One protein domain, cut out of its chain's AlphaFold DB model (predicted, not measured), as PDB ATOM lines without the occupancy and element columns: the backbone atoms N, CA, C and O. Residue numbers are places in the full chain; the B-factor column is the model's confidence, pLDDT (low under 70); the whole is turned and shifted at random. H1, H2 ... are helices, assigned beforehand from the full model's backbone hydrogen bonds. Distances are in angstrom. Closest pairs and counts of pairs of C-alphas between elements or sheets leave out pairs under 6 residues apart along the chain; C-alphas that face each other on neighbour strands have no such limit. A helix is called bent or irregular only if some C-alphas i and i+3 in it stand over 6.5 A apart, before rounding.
ATOM      1  N   PHE A 163       5.770 -39.937 -49.356       89.12
ATOM      2  CA  PHE A 163       5.892 -38.515 -49.066       89.12
ATOM      3  C   PHE A 163       7.358 -38.065 -49.042       89.12
ATOM      4  O   PHE A 163       7.687 -37.049 -49.657       89.12
ATOM      5  N   GLU A 164       8.247 -38.815 -48.387       90.56
ATOM      6  CA  GLU A 164       9.647 -38.410 -48.209       90.56
ATOM      7  C   GLU A 164      10.404 -38.472 -49.536       90.56
ATOM      8  O   GLU A 164      11.134 -37.538 -49.875       90.56
ATOM      9  N   ILE A 165      10.160 -39.511 -50.346       93.00
ATOM     10  CA  ILE A 165      10.719 -39.605 -51.696       93.00
ATOM     11  C   ILE A 165      10.201 -38.457 -52.562       93.00
ATOM     12  O   ILE A 165      11.004 -37.829 -53.255       93.00
ATOM     13  N   LYS A 166       8.897 -38.140 -52.541       92.88
ATOM     14  CA  LYS A 166       8.360 -36.996 -53.301       92.88
ATOM     15  C   LYS A 166       8.973 -35.676 -52.839       92.88
ATOM     16  O   LYS A 166       9.346 -34.869 -53.683       92.88
ATOM     17  N   SER A 167       9.138 -35.476 -51.531       94.31
ATOM     18  CA  SER A 167       9.776 -34.283 -50.961       94.31
ATOM     19  C   SER A 167      11.227 -34.139 -51.423       94.31
ATOM     20  O   SER A 167      11.610 -33.079 -51.920       94.31
ATOM     21  N   LEU A 168      12.013 -35.217 -51.350       96.00
ATOM     22  CA  LEU A 168      13.383 -35.241 -51.860       96.00
ATOM     23  C   LEU A 168      13.416 -34.981 -53.368       96.00
ATOM     24  O   LEU A 168      14.201 -34.173 -53.846       96.00
ATOM     25  N   SER A 169      12.531 -35.616 -54.128       95.69
ATOM     26  CA  SER A 169      12.462 -35.466 -55.584       95.69
ATOM     27  C   SER A 169      12.112 -34.038 -56.006       95.69
ATOM     28  O   SER A 169      12.759 -33.495 -56.900       95.69
ATOM     29  N   LYS A 170      11.136 -33.419 -55.328       96.56
ATOM     30  CA  LYS A 170      10.773 -32.004 -55.480       96.56
ATOM     31  C   LYS A 170      11.987 -31.112 -55.234       96.56
ATOM     32  O   LYS A 170      12.381 -30.361 -56.122       96.56
ATOM     33  N   PHE A 171      12.641 -31.288 -54.083       96.62
ATOM     34  CA  PHE A 171      13.859 -30.561 -53.727       96.62
ATOM     35  C   PHE A 171      14.942 -30.686 -54.808       96.62
ATOM     36  O   PHE A 171      15.528 -29.685 -55.213       96.62
ATOM     37  N   LEU A 172      15.198 -31.905 -55.295       97.25
ATOM     38  CA  LEU A 172      16.226 -32.146 -56.305       97.25
ATOM     39  C   LEU A 172      15.916 -31.416 -57.612       97.25
ATOM     40  O   LEU A 172      16.815 -30.836 -58.213       97.25
ATOM     41  N   ILE A 173      14.665 -31.443 -58.068       96.00
ATOM     42  CA  ILE A 173      14.270 -30.804 -59.328       96.00
ATOM     43  C   ILE A 173      14.326 -29.278 -59.200       96.00
ATOM     44  O   ILE A 173      14.911 -28.613 -60.054       96.00
ATOM     45  N   GLU A 174      13.783 -28.724 -58.117       94.81
ATOM     46  CA  GLU A 174      13.671 -27.273 -57.923       94.81
ATOM     47  C   GLU A 174      15.023 -26.585 -57.706       94.81
ATOM     48  O   GLU A 174      15.195 -25.441 -58.136       94.81
ATOM     49  N   ASN A 175      15.992 -27.312 -57.134       95.25
ATOM     50  CA  ASN A 175      17.376 -26.873 -56.937       95.25
ATOM     51  C   ASN A 175      18.327 -27.308 -58.072       95.25
ATOM     52  O   ASN A 175      19.544 -27.320 -57.899       95.25
ATOM     53  N   ASN A 176      17.801 -27.666 -59.249       94.75
ATOM     54  CA  ASN A 176      18.580 -28.023 -60.446       94.75
ATOM     55  C   ASN A 176      19.468 -29.285 -60.323       94.75
ATOM     56  O   ASN A 176      20.310 -29.548 -61.187       94.75
ATOM     57  N   TYR A 177      19.232 -30.156 -59.340       96.19
ATOM     58  CA  TYR A 177      19.872 -31.473 -59.197       96.19
ATOM     59  C   TYR A 177      19.208 -32.555 -60.073       96.19
ATOM     60  O   TYR A 177      18.970 -33.691 -59.649       96.19
ATOM     61  N   LYS A 178      18.924 -32.239 -61.345       92.12
ATOM     62  CA  LYS A 178      18.184 -33.128 -62.268       92.12
ATOM     63  C   LYS A 178      18.865 -34.486 -62.474       92.12
ATOM     64  O   LYS A 178      18.191 -35.507 -62.602       92.12
ATOM     65  N   LYS A 179      20.204 -34.532 -62.489       93.88
ATOM     66  CA  LYS A 179      20.967 -35.792 -62.608       93.88
ATOM     67  C   LYS A 179      20.741 -36.706 -61.400       93.88
ATOM     68  O   LYS A 179      20.569 -37.911 -61.573       93.88
ATOM     69  N   ASN A 180      20.682 -36.135 -60.201       96.69
ATOM     70  CA  ASN A 180      20.414 -36.862 -58.966       96.69
ATOM     71  C   ASN A 180      18.949 -37.314 -58.911       96.69
ATOM     72  O   ASN A 180      18.692 -38.466 -58.581       96.69
ATOM     73  N   ALA A 181      17.999 -36.477 -59.344       95.38
ATOM     74  CA  ALA A 181      16.593 -36.871 -59.483       95.38
ATOM     75  C   ALA A 181      16.428 -38.081 -60.428       95.38
ATOM     76  O   ALA A 181      15.761 -39.057 -60.086       95.38
ATOM     77  N   LYS A 182      17.125 -38.087 -61.577       93.12
ATOM     78  CA  LYS A 182      17.180 -39.255 -62.479       93.12
ATOM     79  C   LYS A 182      17.738 -40.498 -61.783       93.12
ATOM     80  O   LYS A 182      17.226 -41.594 -61.989       93.12
ATOM     81  N   TYR A 183      18.794 -40.350 -60.986       94.69
ATOM     82  CA  TYR A 183      19.368 -41.469 -60.239       94.69
ATOM     83  C   TYR A 183      18.406 -42.001 -59.169       94.69
ATOM     84  O   TYR A 183      18.244 -43.214 -59.055       94.69
ATOM     85  N   LEU A 184      17.716 -41.121 -58.440       94.69
ATOM     86  CA  LEU A 184      16.696 -41.503 -57.466       94.69
ATOM     87  C   LEU A 184      15.562 -42.298 -58.132       94.69
ATOM     88  O   LEU A 184      15.206 -43.368 -57.650       94.69
ATOM     89  N   ASN A 185      15.063 -41.841 -59.285       92.56
ATOM     90  CA  ASN A 185      14.084 -42.585 -60.083       92.56
ATOM     91  C   ASN A 185      14.606 -43.982 -60.487       92.56
ATOM     92  O   ASN A 185      13.897 -44.971 -60.306       92.56
ATOM     93  N   LYS A 186      15.865 -44.095 -60.935       91.19
ATOM     94  CA  LYS A 186      16.492 -45.396 -61.237       91.19
ATOM     95  C   LYS A 186      16.591 -46.305 -60.010       91.19
ATOM     96  O   LYS A 186      16.311 -47.495 -60.116       91.19
ATOM     97  N   LEU A 187      16.956 -45.772 -58.840       91.75
ATOM     98  CA  LEU A 187      16.977 -46.550 -57.594       91.75
ATOM     99  C   LEU A 187      15.596 -47.113 -57.263       91.75
ATOM    100  O   LEU A 187      15.479 -48.277 -56.888       91.75
ATOM    101  N   ILE A 188      14.553 -46.303 -57.425       89.88
ATOM    102  CA  ILE A 188      13.173 -46.713 -57.169       89.88
ATOM    103  C   ILE A 188      12.745 -47.826 -58.135       89.88
ATOM    104  O   ILE A 188      12.112 -48.786 -57.697       89.88
ATOM    105  N   GLN A 189      13.128 -47.747 -59.413       85.25
ATOM    106  CA  GLN A 189      12.860 -48.803 -60.399       85.25
ATOM    107  C   GLN A 189      13.551 -50.131 -60.049       85.25
ATOM    108  O   GLN A 189      12.986 -51.193 -60.291       85.25
ATOM    109  N   VAL A 190      14.747 -50.083 -59.451       86.38
ATOM    110  CA  VAL A 190      15.513 -51.283 -59.067       86.38
ATOM    111  C   VAL A 190      15.026 -51.894 -57.752       86.38
ATOM    112  O   VAL A 190      14.891 -53.110 -57.646       86.38
ATOM    113  N   ILE A 191      14.805 -51.072 -56.725       84.88
ATOM    114  CA  ILE A 191      14.514 -51.540 -55.358       84.88
ATOM    115  C   ILE A 191      12.999 -51.719 -55.141       84.88
ATOM    116  O   ILE A 191      12.572 -52.505 -54.294       84.88
ATOM    117  N   GLY A 192      12.180 -51.005 -55.912       78.69
ATOM    118  CA  GLY A 192      10.742 -50.901 -55.711       78.69
ATOM    119  C   GLY A 192      10.394 -49.846 -54.659       78.69
ATOM    120  O   GLY A 192      10.986 -49.784 -53.580       78.69
ATOM    121  N   SER A 193       9.371 -49.040 -54.950       69.94
ATOM    122  CA  SER A 193       8.961 -47.875 -54.148       69.94
ATOM    123  C   SER A 193       8.574 -48.175 -52.694       69.94
ATOM    124  O   SER A 193       8.592 -47.270 -51.869       69.94
ATOM    125  N   LYS A 194       8.270 -49.435 -52.349       71.62
ATOM    126  CA  LYS A 194       7.943 -49.856 -50.973       71.62
ATOM    127  C   LYS A 194       9.140 -49.825 -50.016       71.62
ATOM    128  O   LYS A 194       8.952 -49.871 -48.807       71.62
ATOM    129  N   SER A 195      10.364 -49.768 -50.537       83.56
ATOM    130  CA  SER A 195      11.588 -49.774 -49.729       83.56
ATOM    131  C   SER A 195      12.117 -48.360 -49.474       83.56
ATOM    132  O   SER A 195      13.310 -48.113 -49.645       83.56
ATOM    133  N   GLU A 196      11.237 -47.439 -49.078       87.75
ATOM    134  CA  GLU A 196      11.508 -46.005 -48.898       87.75
ATOM    135  C   GLU A 196      12.811 -45.726 -48.135       87.75
ATOM    136  O   GLU A 196      13.757 -45.181 -48.708       87.75
ATOM    137  N   ASN A 197      12.931 -46.239 -46.908       90.69
ATOM    138  CA  ASN A 197      14.131 -46.077 -46.079       90.69
ATOM    139  C   ASN A 197      15.410 -46.568 -46.768       90.69
ATOM    140  O   ASN A 197      16.469 -45.947 -46.668       90.69
ATOM    141  N   ARG A 198      15.338 -47.700 -47.479       92.81
ATOM    142  CA  ARG A 198      16.495 -48.269 -48.181       92.81
ATOM    143  C   ARG A 198      16.873 -47.413 -49.386       92.81
ATOM    144  O   ARG A 198      18.065 -47.226 -49.621       92.81
ATOM    145  N   ILE A 199      15.889 -46.907 -50.126       93.44
ATOM    146  CA  ILE A 199      16.091 -46.020 -51.276       93.44
ATOM    147  C   ILE A 199      16.772 -44.733 -50.815       93.44
ATOM    148  O   ILE A 199      17.842 -44.410 -51.322       93.44
ATOM    149  N   ILE A 200      16.207 -44.056 -49.813       94.50
ATOM    150  CA  ILE A 200      16.722 -42.786 -49.288       94.50
ATOM    151  C   ILE A 200      18.135 -42.968 -48.725       94.50
ATOM    152  O   ILE A 200      19.054 -42.252 -49.116       94.50
ATOM    153  N   LYS A 201      18.354 -43.993 -47.891       95.38
ATOM    154  CA  LYS A 201      19.685 -44.294 -47.340       95.38
ATOM    155  C   LYS A 201      20.714 -44.584 -48.435       95.38
ATOM    156  O   LYS A 201      21.861 -44.162 -48.333       95.38
ATOM    157  N   THR A 202      20.323 -45.318 -49.478       96.62
ATOM    158  CA  THR A 202      21.214 -45.615 -50.613       96.62
ATOM    159  C   THR A 202      21.527 -44.350 -51.405       96.62
ATOM    160  O   THR A 202      22.676 -44.134 -51.778       96.62
ATOM    161  N   PHE A 203      20.523 -43.499 -51.621       97.31
ATOM    162  CA  PHE A 203      20.679 -42.228 -52.311       97.31
ATOM    163  C   PHE A 203      21.653 -41.298 -51.576       97.31
ATOM    164  O   PHE A 203      22.614 -40.837 -52.185       97.31
ATOM    165  N   PHE A 204      21.473 -41.073 -50.272       97.50
ATOM    166  CA  PHE A 204      22.362 -40.188 -49.509       97.50
ATOM    167  C   PHE A 204      23.755 -40.772 -49.289       97.50
ATOM    168  O   PHE A 204      24.730 -40.032 -49.311       97.50
ATOM    169  N   LYS A 205      23.897 -42.102 -49.212       96.75
ATOM    170  CA  LYS A 205      25.227 -42.729 -49.250       96.75
ATOM    171  C   LYS A 205      25.988 -42.381 -50.538       96.75
ATOM    172  O   LYS A 205      27.209 -42.265 -50.504       96.75
ATOM    173  N   GLN A 206      25.280 -42.252 -51.660       97.44
ATOM    174  CA  GLN A 206      25.860 -41.876 -52.949       97.44
ATOM    175  C   GLN A 206      26.080 -40.358 -53.085       97.44
ATOM    176  O   GLN A 206      27.003 -39.959 -53.793       97.44
ATOM    177  N   PHE A 207      25.247 -39.537 -52.433       97.12
ATOM    178  CA  PHE A 207      25.260 -38.069 -52.506       97.12
ATOM    179  C   PHE A 207      25.156 -37.422 -51.108       97.12
ATOM    180  O   PHE A 207      24.130 -36.807 -50.783       97.12
ATOM    181  N   PRO A 208      26.178 -37.574 -50.248       95.88
ATOM    182  CA  PRO A 208      26.143 -37.074 -48.869       95.88
ATOM    183  C   PRO A 208      26.054 -35.542 -48.784       95.88
ATOM    184  O   PRO A 208      25.501 -34.995 -47.832       95.88
ATOM    185  N   GLU A 209      26.548 -34.824 -49.792       94.69
ATOM    186  CA  GLU A 209      26.448 -33.366 -49.887       94.69
ATOM    187  C   GLU A 209      24.996 -32.875 -49.958       94.69
ATOM    188  O   GLU A 209      24.675 -31.806 -49.438       94.69
ATOM    189  N   ILE A 210      24.105 -33.677 -50.546       95.56
ATOM    190  CA  ILE A 210      22.685 -33.351 -50.686       95.56
ATOM    191  C   ILE A 210      21.944 -33.550 -49.363       95.56
ATOM    192  O   ILE A 210      21.040 -32.774 -49.052       95.56
ATOM    193  N   GLU A 211      22.328 -34.552 -48.571       93.38
ATOM    194  CA  GLU A 211      21.673 -34.888 -47.300       93.38
ATOM    195  C   GLU A 211      21.655 -33.697 -46.337       93.38
ATOM    196  O   GLU A 211      20.612 -33.358 -45.772       93.38
ATOM    197  N   ASN A 212      22.792 -33.009 -46.213       87.88
ATOM    198  CA  ASN A 212      22.932 -31.849 -45.336       87.88
ATOM    199  C   ASN A 212      22.043 -30.682 -45.784       87.88
ATOM    200  O   ASN A 212      21.332 -30.090 -44.972       87.88
ATOM    201  N   VAL A 213      22.052 -30.364 -47.083       91.94
ATOM    202  CA  VAL A 213      21.265 -29.251 -47.639       91.94
ATOM    203  C   VAL A 213      19.768 -29.543 -47.525       91.94
ATOM    204  O   VAL A 213      19.009 -28.695 -47.057       91.94
ATOM    205  N   PHE A 214      19.351 -30.761 -47.874       91.88
ATOM    206  CA  PHE A 214      17.959 -31.190 -47.792       91.88
ATOM    207  C   PHE A 214      17.434 -31.175 -46.352       91.88
ATOM    208  O   PHE A 214      16.357 -30.635 -46.089       91.88
ATOM    209  N   SER A 215      18.210 -31.707 -45.404       87.38
ATOM    210  CA  SER A 215      17.838 -31.733 -43.984       87.38
ATOM    211  C   SER A 215      17.702 -30.323 -43.408       87.38
ATOM    212  O   SER A 215      16.743 -30.026 -42.692       87.38
ATOM    213  N   ASN A 216      18.622 -29.422 -43.764       84.44
ATOM    214  CA  ASN A 216      18.557 -28.023 -43.348       84.44
ATOM    215  C   ASN A 216      17.316 -27.320 -43.905       84.44
ATOM    216  O   ASN A 216      16.606 -26.660 -43.145       84.44
ATOM    217  N   GLN A 217      17.002 -27.505 -45.191       82.94
ATOM    218  CA  GLN A 217      15.805 -26.915 -45.789       82.94
ATOM    219  C   GLN A 217      14.518 -27.468 -45.165       82.94
ATOM    220  O   GLN A 217      13.608 -26.699 -44.868       82.94
ATOM    221  N   GLN A 218      14.439 -28.772 -44.883       81.94
ATOM    222  CA  GLN A 218      13.286 -29.327 -44.169       81.94
ATOM    223  C   GLN A 218      13.098 -28.699 -42.784       81.94
ATOM    224  O   GLN A 218      11.967 -28.429 -42.380       81.94
ATOM    225  N   ASN A 219      14.189 -28.452 -42.058       76.25
ATOM    226  CA  ASN A 219      14.126 -27.801 -40.754       76.25
ATOM    227  C   ASN A 219      13.648 -26.345 -40.859       76.25
ATOM    228  O   ASN A 219      12.871 -25.910 -40.010       76.25
ATOM    229  N   ILE A 220      14.068 -25.611 -41.895       73.31
ATOM    230  CA  ILE A 220      13.590 -24.246 -42.173       73.31
ATOM    231  C   ILE A 220      12.092 -24.266 -42.489       73.31
ATOM    232  O   ILE A 220      11.324 -23.603 -41.798       73.31
ATOM    233  N   ASN A 221      11.656 -25.111 -43.425       73.62
ATOM    234  CA  ASN A 221      10.248 -25.215 -43.813       73.62
ATOM    235  C   ASN A 221       9.352 -25.601 -42.627       73.62
ATOM    236  O   ASN A 221       8.257 -25.063 -42.464       73.62
ATOM    237  N   LYS A 222       9.811 -26.524 -41.766       71.94
ATOM    238  CA  LYS A 222       9.097 -26.878 -40.531       71.94
ATOM    239  C   LYS A 222       8.950 -25.662 -39.627       71.94
ATOM    240  O   LYS A 222       7.841 -25.393 -39.180       71.94
ATOM    241  N   LYS A 223      10.036 -24.916 -39.388       64.56
ATOM    242  CA  LYS A 223      10.001 -23.687 -38.582       64.56
ATOM    243  C   LYS A 223       9.005 -22.685 -39.152       64.56
ATOM    244  O   LYS A 223       8.113 -22.294 -38.419       64.56
ATOM    245  N   GLU A 224       9.088 -22.358 -40.439       64.19
ATOM    246  CA  GLU A 224       8.148 -21.442 -41.104       64.19
ATOM    247  C   GLU A 224       6.694 -21.907 -40.991       64.19
ATOM    248  O   GLU A 224       5.806 -21.109 -40.707       64.19
ATOM    249  N   THR A 225       6.443 -23.210 -41.134       62.53
ATOM    250  CA  THR A 225       5.098 -23.778 -40.969       62.53
ATOM    251  C   THR A 225       4.581 -23.579 -39.544       62.53
ATOM    252  O   THR A 225       3.425 -23.196 -39.366       62.53
ATOM    253  N   TYR A 226       5.423 -23.802 -38.528       65.00
ATOM    254  CA  TYR A 226       5.059 -23.537 -37.135       65.00
ATOM    255  C   TYR A 226       4.815 -22.052 -36.881       65.00
ATOM    256  O   TYR A 226       3.843 -21.724 -36.204       65.00
ATOM    257  N   THR A 227       5.640 -21.165 -37.441       69.38
ATOM    258  CA  THR A 227       5.463 -19.713 -37.314       69.38
ATOM    259  C   THR A 227       4.139 -19.277 -37.935       69.38
ATOM    260  O   THR A 227       3.319 -18.675 -37.254       69.38
ATOM    261  N   ASN A 228       3.865 -19.684 -39.177       68.00
ATOM    262  CA  ASN A 228       2.635 -19.337 -39.894       68.00
ATOM    263  C   ASN A 228       1.385 -19.918 -39.219       68.00
ATOM    264  O   ASN A 228       0.344 -19.263 -39.154       68.00
ATOM    265  N   PHE A 229       1.467 -21.150 -38.704       76.56
ATOM    266  CA  PHE A 229       0.394 -21.737 -37.903       76.56
ATOM    267  C   PHE A 229       0.162 -20.913 -36.634       76.56
ATOM    268  O   PHE A 229      -0.972 -20.536 -36.344       76.56
ATOM    269  N   PHE A 230       1.225 -20.596 -35.895       71.31
ATOM    270  CA  PHE A 230       1.121 -19.815 -34.670       71.31
ATOM    271  C   PHE A 230       0.506 -18.438 -34.938       71.31
ATOM    272  O   PHE A 230      -0.479 -18.097 -34.293       71.31
ATOM    273  N   GLU A 231       0.987 -17.703 -35.941       72.88
ATOM    274  CA  GLU A 231       0.449 -16.392 -36.329       72.88
ATOM    275  C   GLU A 231      -1.033 -16.461 -36.722       72.88
ATOM    276  O   GLU A 231      -1.843 -15.660 -36.254       72.88
ATOM    277  N   LYS A 232      -1.424 -17.464 -37.520       77.75
ATOM    278  CA  LYS A 232      -2.817 -17.649 -37.953       77.75
ATOM    279  C   LYS A 232      -3.769 -17.923 -36.786       77.75
ATOM    280  O   LYS A 232      -4.929 -17.506 -36.831       77.75
ATOM    281  N   TYR A 233      -3.307 -18.630 -35.754       80.31
ATOM    282  CA  TYR A 233      -4.143 -19.073 -34.635       80.31
ATOM    283  C   TYR A 233      -3.916 -18.308 -33.325       80.31
ATOM    284  O   TYR A 233      -4.637 -18.550 -32.355       80.31
ATOM    285  N   GLN A 234      -2.990 -17.348 -33.289       82.44
ATOM    286  CA  GLN A 234      -2.635 -16.585 -32.090       82.44
ATOM    287  C   GLN A 234      -3.853 -15.898 -31.457       82.44
ATOM    288  O   GLN A 234      -4.069 -16.008 -30.251       82.44
ATOM    289  N   ASN A 235      -4.697 -15.256 -32.270       75.25
ATOM    290  CA  ASN A 235      -5.903 -14.581 -31.782       75.25
ATOM    291  C   ASN A 235      -6.931 -15.568 -31.208       75.25
ATOM    292  O   ASN A 235      -7.545 -15.291 -30.182       75.25
ATOM    293  N   TYR A 236      -7.089 -16.743 -31.823       84.81
ATOM    294  CA  TYR A 236      -7.998 -17.782 -31.330       84.81
ATOM    295  C   TYR A 236      -7.510 -18.389 -30.012       84.81
ATOM    296  O   TYR A 236      -8.310 -18.582 -29.099       84.81
ATOM    297  N   LEU A 237      -6.202 -18.644 -29.886       85.56
ATOM    298  CA  LEU A 237      -5.586 -19.118 -28.645       85.56
ATOM    299  C   LEU A 237      -5.760 -18.103 -27.512       85.56
ATOM    300  O   LEU A 237      -6.116 -18.497 -26.405       85.56
ATOM    301  N   LEU A 238      -5.574 -16.809 -27.792       84.06
ATOM    302  CA  LEU A 238      -5.774 -15.743 -26.810       84.06
ATOM    303  C   LEU A 238      -7.230 -15.697 -26.318       84.06
ATOM    304  O   LEU A 238      -7.473 -15.660 -25.115       84.06
ATOM    305  N   ILE A 239      -8.196 -15.763 -27.241       87.50
ATOM    306  CA  ILE A 239      -9.630 -15.803 -26.917       87.50
ATOM    307  C   ILE A 239      -9.955 -17.027 -26.053       87.50
ATOM    308  O   ILE A 239     -10.634 -16.901 -25.038       87.50
ATOM    309  N   LEU A 240      -9.442 -18.203 -26.420       91.12
ATOM    310  CA  LEU A 240      -9.679 -19.443 -25.682       91.12
ATOM    311  C   LEU A 240      -9.095 -19.384 -24.260       91.12
ATOM    312  O   LEU A 240      -9.728 -19.850 -23.315       91.12
ATOM    313  N   LEU A 241      -7.926 -18.758 -24.097       92.75
ATOM    314  CA  LEU A 241      -7.264 -18.559 -22.807       92.75
ATOM    315  C   LEU A 241      -8.046 -17.580 -21.916       92.75
ATOM    316  O   LEU A 241      -8.221 -17.838 -20.726       92.75
ATOM    317  N   VAL A 242      -8.595 -16.506 -22.492       90.69
ATOM    318  CA  VAL A 242      -9.488 -15.573 -21.783       90.69
ATOM    319  C   VAL A 242     -10.775 -16.270 -21.340       90.69
ATOM    320  O   VAL A 242     -11.167 -16.138 -20.183       90.69
ATOM    321  N   ILE A 243     -11.409 -17.058 -22.215       92.88
ATOM    322  CA  ILE A 243     -12.602 -17.848 -21.866       92.88
ATOM    323  C   ILE A 243     -12.283 -18.819 -20.723       92.88
ATOM    324  O   ILE A 243     -13.041 -18.902 -19.758       92.88
ATOM    325  N   PHE A 244     -11.145 -19.513 -20.798       94.25
ATOM    326  CA  PHE A 244     -10.699 -20.424 -19.748       94.25
ATOM    327  C   PHE A 244     -10.482 -19.704 -18.409       94.25
ATOM    328  O   PHE A 244     -10.945 -20.191 -17.381       94.25
ATOM    329  N   LEU A 245      -9.846 -18.529 -18.412       93.31
ATOM    330  CA  LEU A 245      -9.666 -17.702 -17.213       93.31
ATOM    331  C   LEU A 245     -11.002 -17.260 -16.609       93.31
ATOM    332  O   LEU A 245     -11.168 -17.334 -15.396       93.31
ATOM    333  N   ILE A 246     -11.965 -16.845 -17.438       91.94
ATOM    334  CA  ILE A 246     -13.308 -16.471 -16.975       91.94
ATOM    335  C   ILE A 246     -13.982 -17.671 -16.301       91.94
ATOM    336  O   ILE A 246     -14.453 -17.550 -15.172       91.94
ATOM    337  N   ILE A 247     -13.978 -18.840 -16.949       91.62
ATOM    338  CA  ILE A 247     -14.553 -20.073 -16.389       91.62
ATOM    339  C   ILE A 247     -13.857 -20.449 -15.075       91.62
ATOM    340  O   ILE A 247     -14.529 -20.771 -14.099       91.62
ATOM    341  N   PHE A 248     -12.527 -20.371 -15.025       92.50
ATOM    342  CA  PHE A 248     -11.748 -20.672 -13.826       92.50
ATOM    343  C   PHE A 248     -12.110 -19.746 -12.657       92.50
ATOM    344  O   PHE A 248     -12.338 -20.229 -11.550       92.50
ATOM    345  N   ILE A 249     -12.240 -18.439 -12.905       91.81
ATOM    346  CA  ILE A 249     -12.674 -17.465 -11.892       91.81
ATOM    347  C   ILE A 249     -14.086 -17.795 -11.393       91.81
ATOM    348  O   ILE A 249     -14.313 -17.791 -10.187       91.81
ATOM    349  N   PHE A 250     -15.019 -18.127 -12.291       88.69
ATOM    350  CA  PHE A 250     -16.380 -18.520 -11.912       88.69
ATOM    351  C   PHE A 250     -16.414 -19.792 -11.057       88.69
ATOM    352  O   PHE A 250     -17.163 -19.849 -10.083       88.69
ATOM    353  N   ILE A 251     -15.597 -20.796 -11.390       87.88
ATOM    354  CA  ILE A 251     -15.492 -22.037 -10.613       87.88
ATOM    355  C   ILE A 251     -14.937 -21.738  -9.220       87.88
ATOM    356  O   ILE A 251     -15.550 -22.134  -8.238       87.88
ATOM    357  N   VAL A 252     -13.821 -21.009  -9.122       85.50
ATOM    358  CA  VAL A 252     -13.188 -20.680  -7.834       85.50
ATOM    359  C   VAL A 252     -14.092 -19.808  -6.960       85.50
ATOM    360  O   VAL A 252     -14.142 -20.022  -5.759       85.50
ATOM    361  N   ALA A 253     -14.842 -18.869  -7.542       80.12
ATOM    362  CA  ALA A 253     -15.784 -18.025  -6.802       80.12
ATOM    363  C   ALA A 253     -17.051 -18.766  -6.318       80.12
ATOM    364  O   ALA A 253     -17.821 -18.197  -5.547       80.12
ATOM    365  N   SER A 254     -17.290 -19.995  -6.788       75.50
ATOM    366  CA  SER A 254     -18.451 -20.819  -6.412       75.50
ATOM    367  C   SER A 254     -18.151 -21.841  -5.301       75.50
ATOM    368  O   SER A 254     -19.047 -22.604  -4.938       75.50
ATOM    369  N   PHE A 255     -16.917 -21.868  -4.782       70.12
ATOM    370  CA  PHE A 255     -16.472 -22.664  -3.627       70.12
ATOM    371  C   PHE A 255     -16.194 -21.760  -2.424       70.12
ATOM    372  O   PHE A 255     -16.423 -22.236  -1.289       70.12
TER     373      PHE A 255
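This is residues 163 to 255 of the 255 residues of the protein "J domain-containing protein" of Candidatus Pelagibacter sp (UniProt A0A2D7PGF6). A small compact head of three short helices, H1, H2 and H3, has one long bent helix, H4, running away from it as an arm. Residues 219 to 255, of which 219 to 252 belong to H4, stick out and make the length. The printed part has 93 residues with four named helices, in the order H1, H2, H3, H4, and no named strand; the class is all helix. The whole is extended, with a radius of gyration of the C-alphas of 22.7 A and spans of 70 by 26 by 17 A.

H4, residues 208 to 252, was assigned as one helix by its hydrogen bonds but is bent: C-alphas 232 and 235 are 7.6 A apart. Arm H4a, residues 208 to 232, is 36.5 A long and begins at C-alpha 208 (26.143, -37.074, -48.869). Arm H4b, residues 235 to 252, is 25.8 A long and ends at C-alpha 252 (-13.188, -20.680, -7.834). H1 is residues 163 to 174, 16.3 A, from C-alpha 163 (5.892, -38.515, -49.066). H2 is residues 178 to 191, 20.0 A, and H3 residues 196 to 206, 15.5 A.

H4a and H4b stand at a steep tilt of 56 degrees. H4a is close to H3 but not clearly touching, the closest C-alphas, of Phe 204 and Glu 211, being 5.8 A apart. H4a is also close to H1 but not clearly touching, about perpendicular at 75 degrees, with Phe 171 and Phe 214 closest at 7.2 A between C-alphas. H2 and H3 touch at a steep tilt of 48 degrees, opposite ways; the closest C-alphas, of Leu 187 and Ile 199, are 6.4 A apart. H1 and H2 form a helical hairpin and touch at a shallow tilt of 28 degrees, with residues 169 to 173 of H1 and 178 to 184 of H2 alone; the closest C-alphas, of Leu 172 and Ala 181, are 5.7 A apart. H1, with residues 164 to 165 alone, only just touches H3, with 3 pairs of C-alphas within 8 A, the closest being Ile 165 and Glu 196 at 7.0 A. H4b is apart from H1, H2 and H3. Every O i to N i+4 pair is within hydrogen-bond range in H1, H2, H3 and H4b, and 19 of 21 in H4a.

The two C-alphas farthest apart, of Lys 179 and Phe 255, are 71.1 A apart. The printed part has no cut, and the links H1 to H2, H2 to H3 and H3 to H4 are tight. Mean pLDDT of the printed part is 87.2; residues 193 and 223 to 228 are under 70.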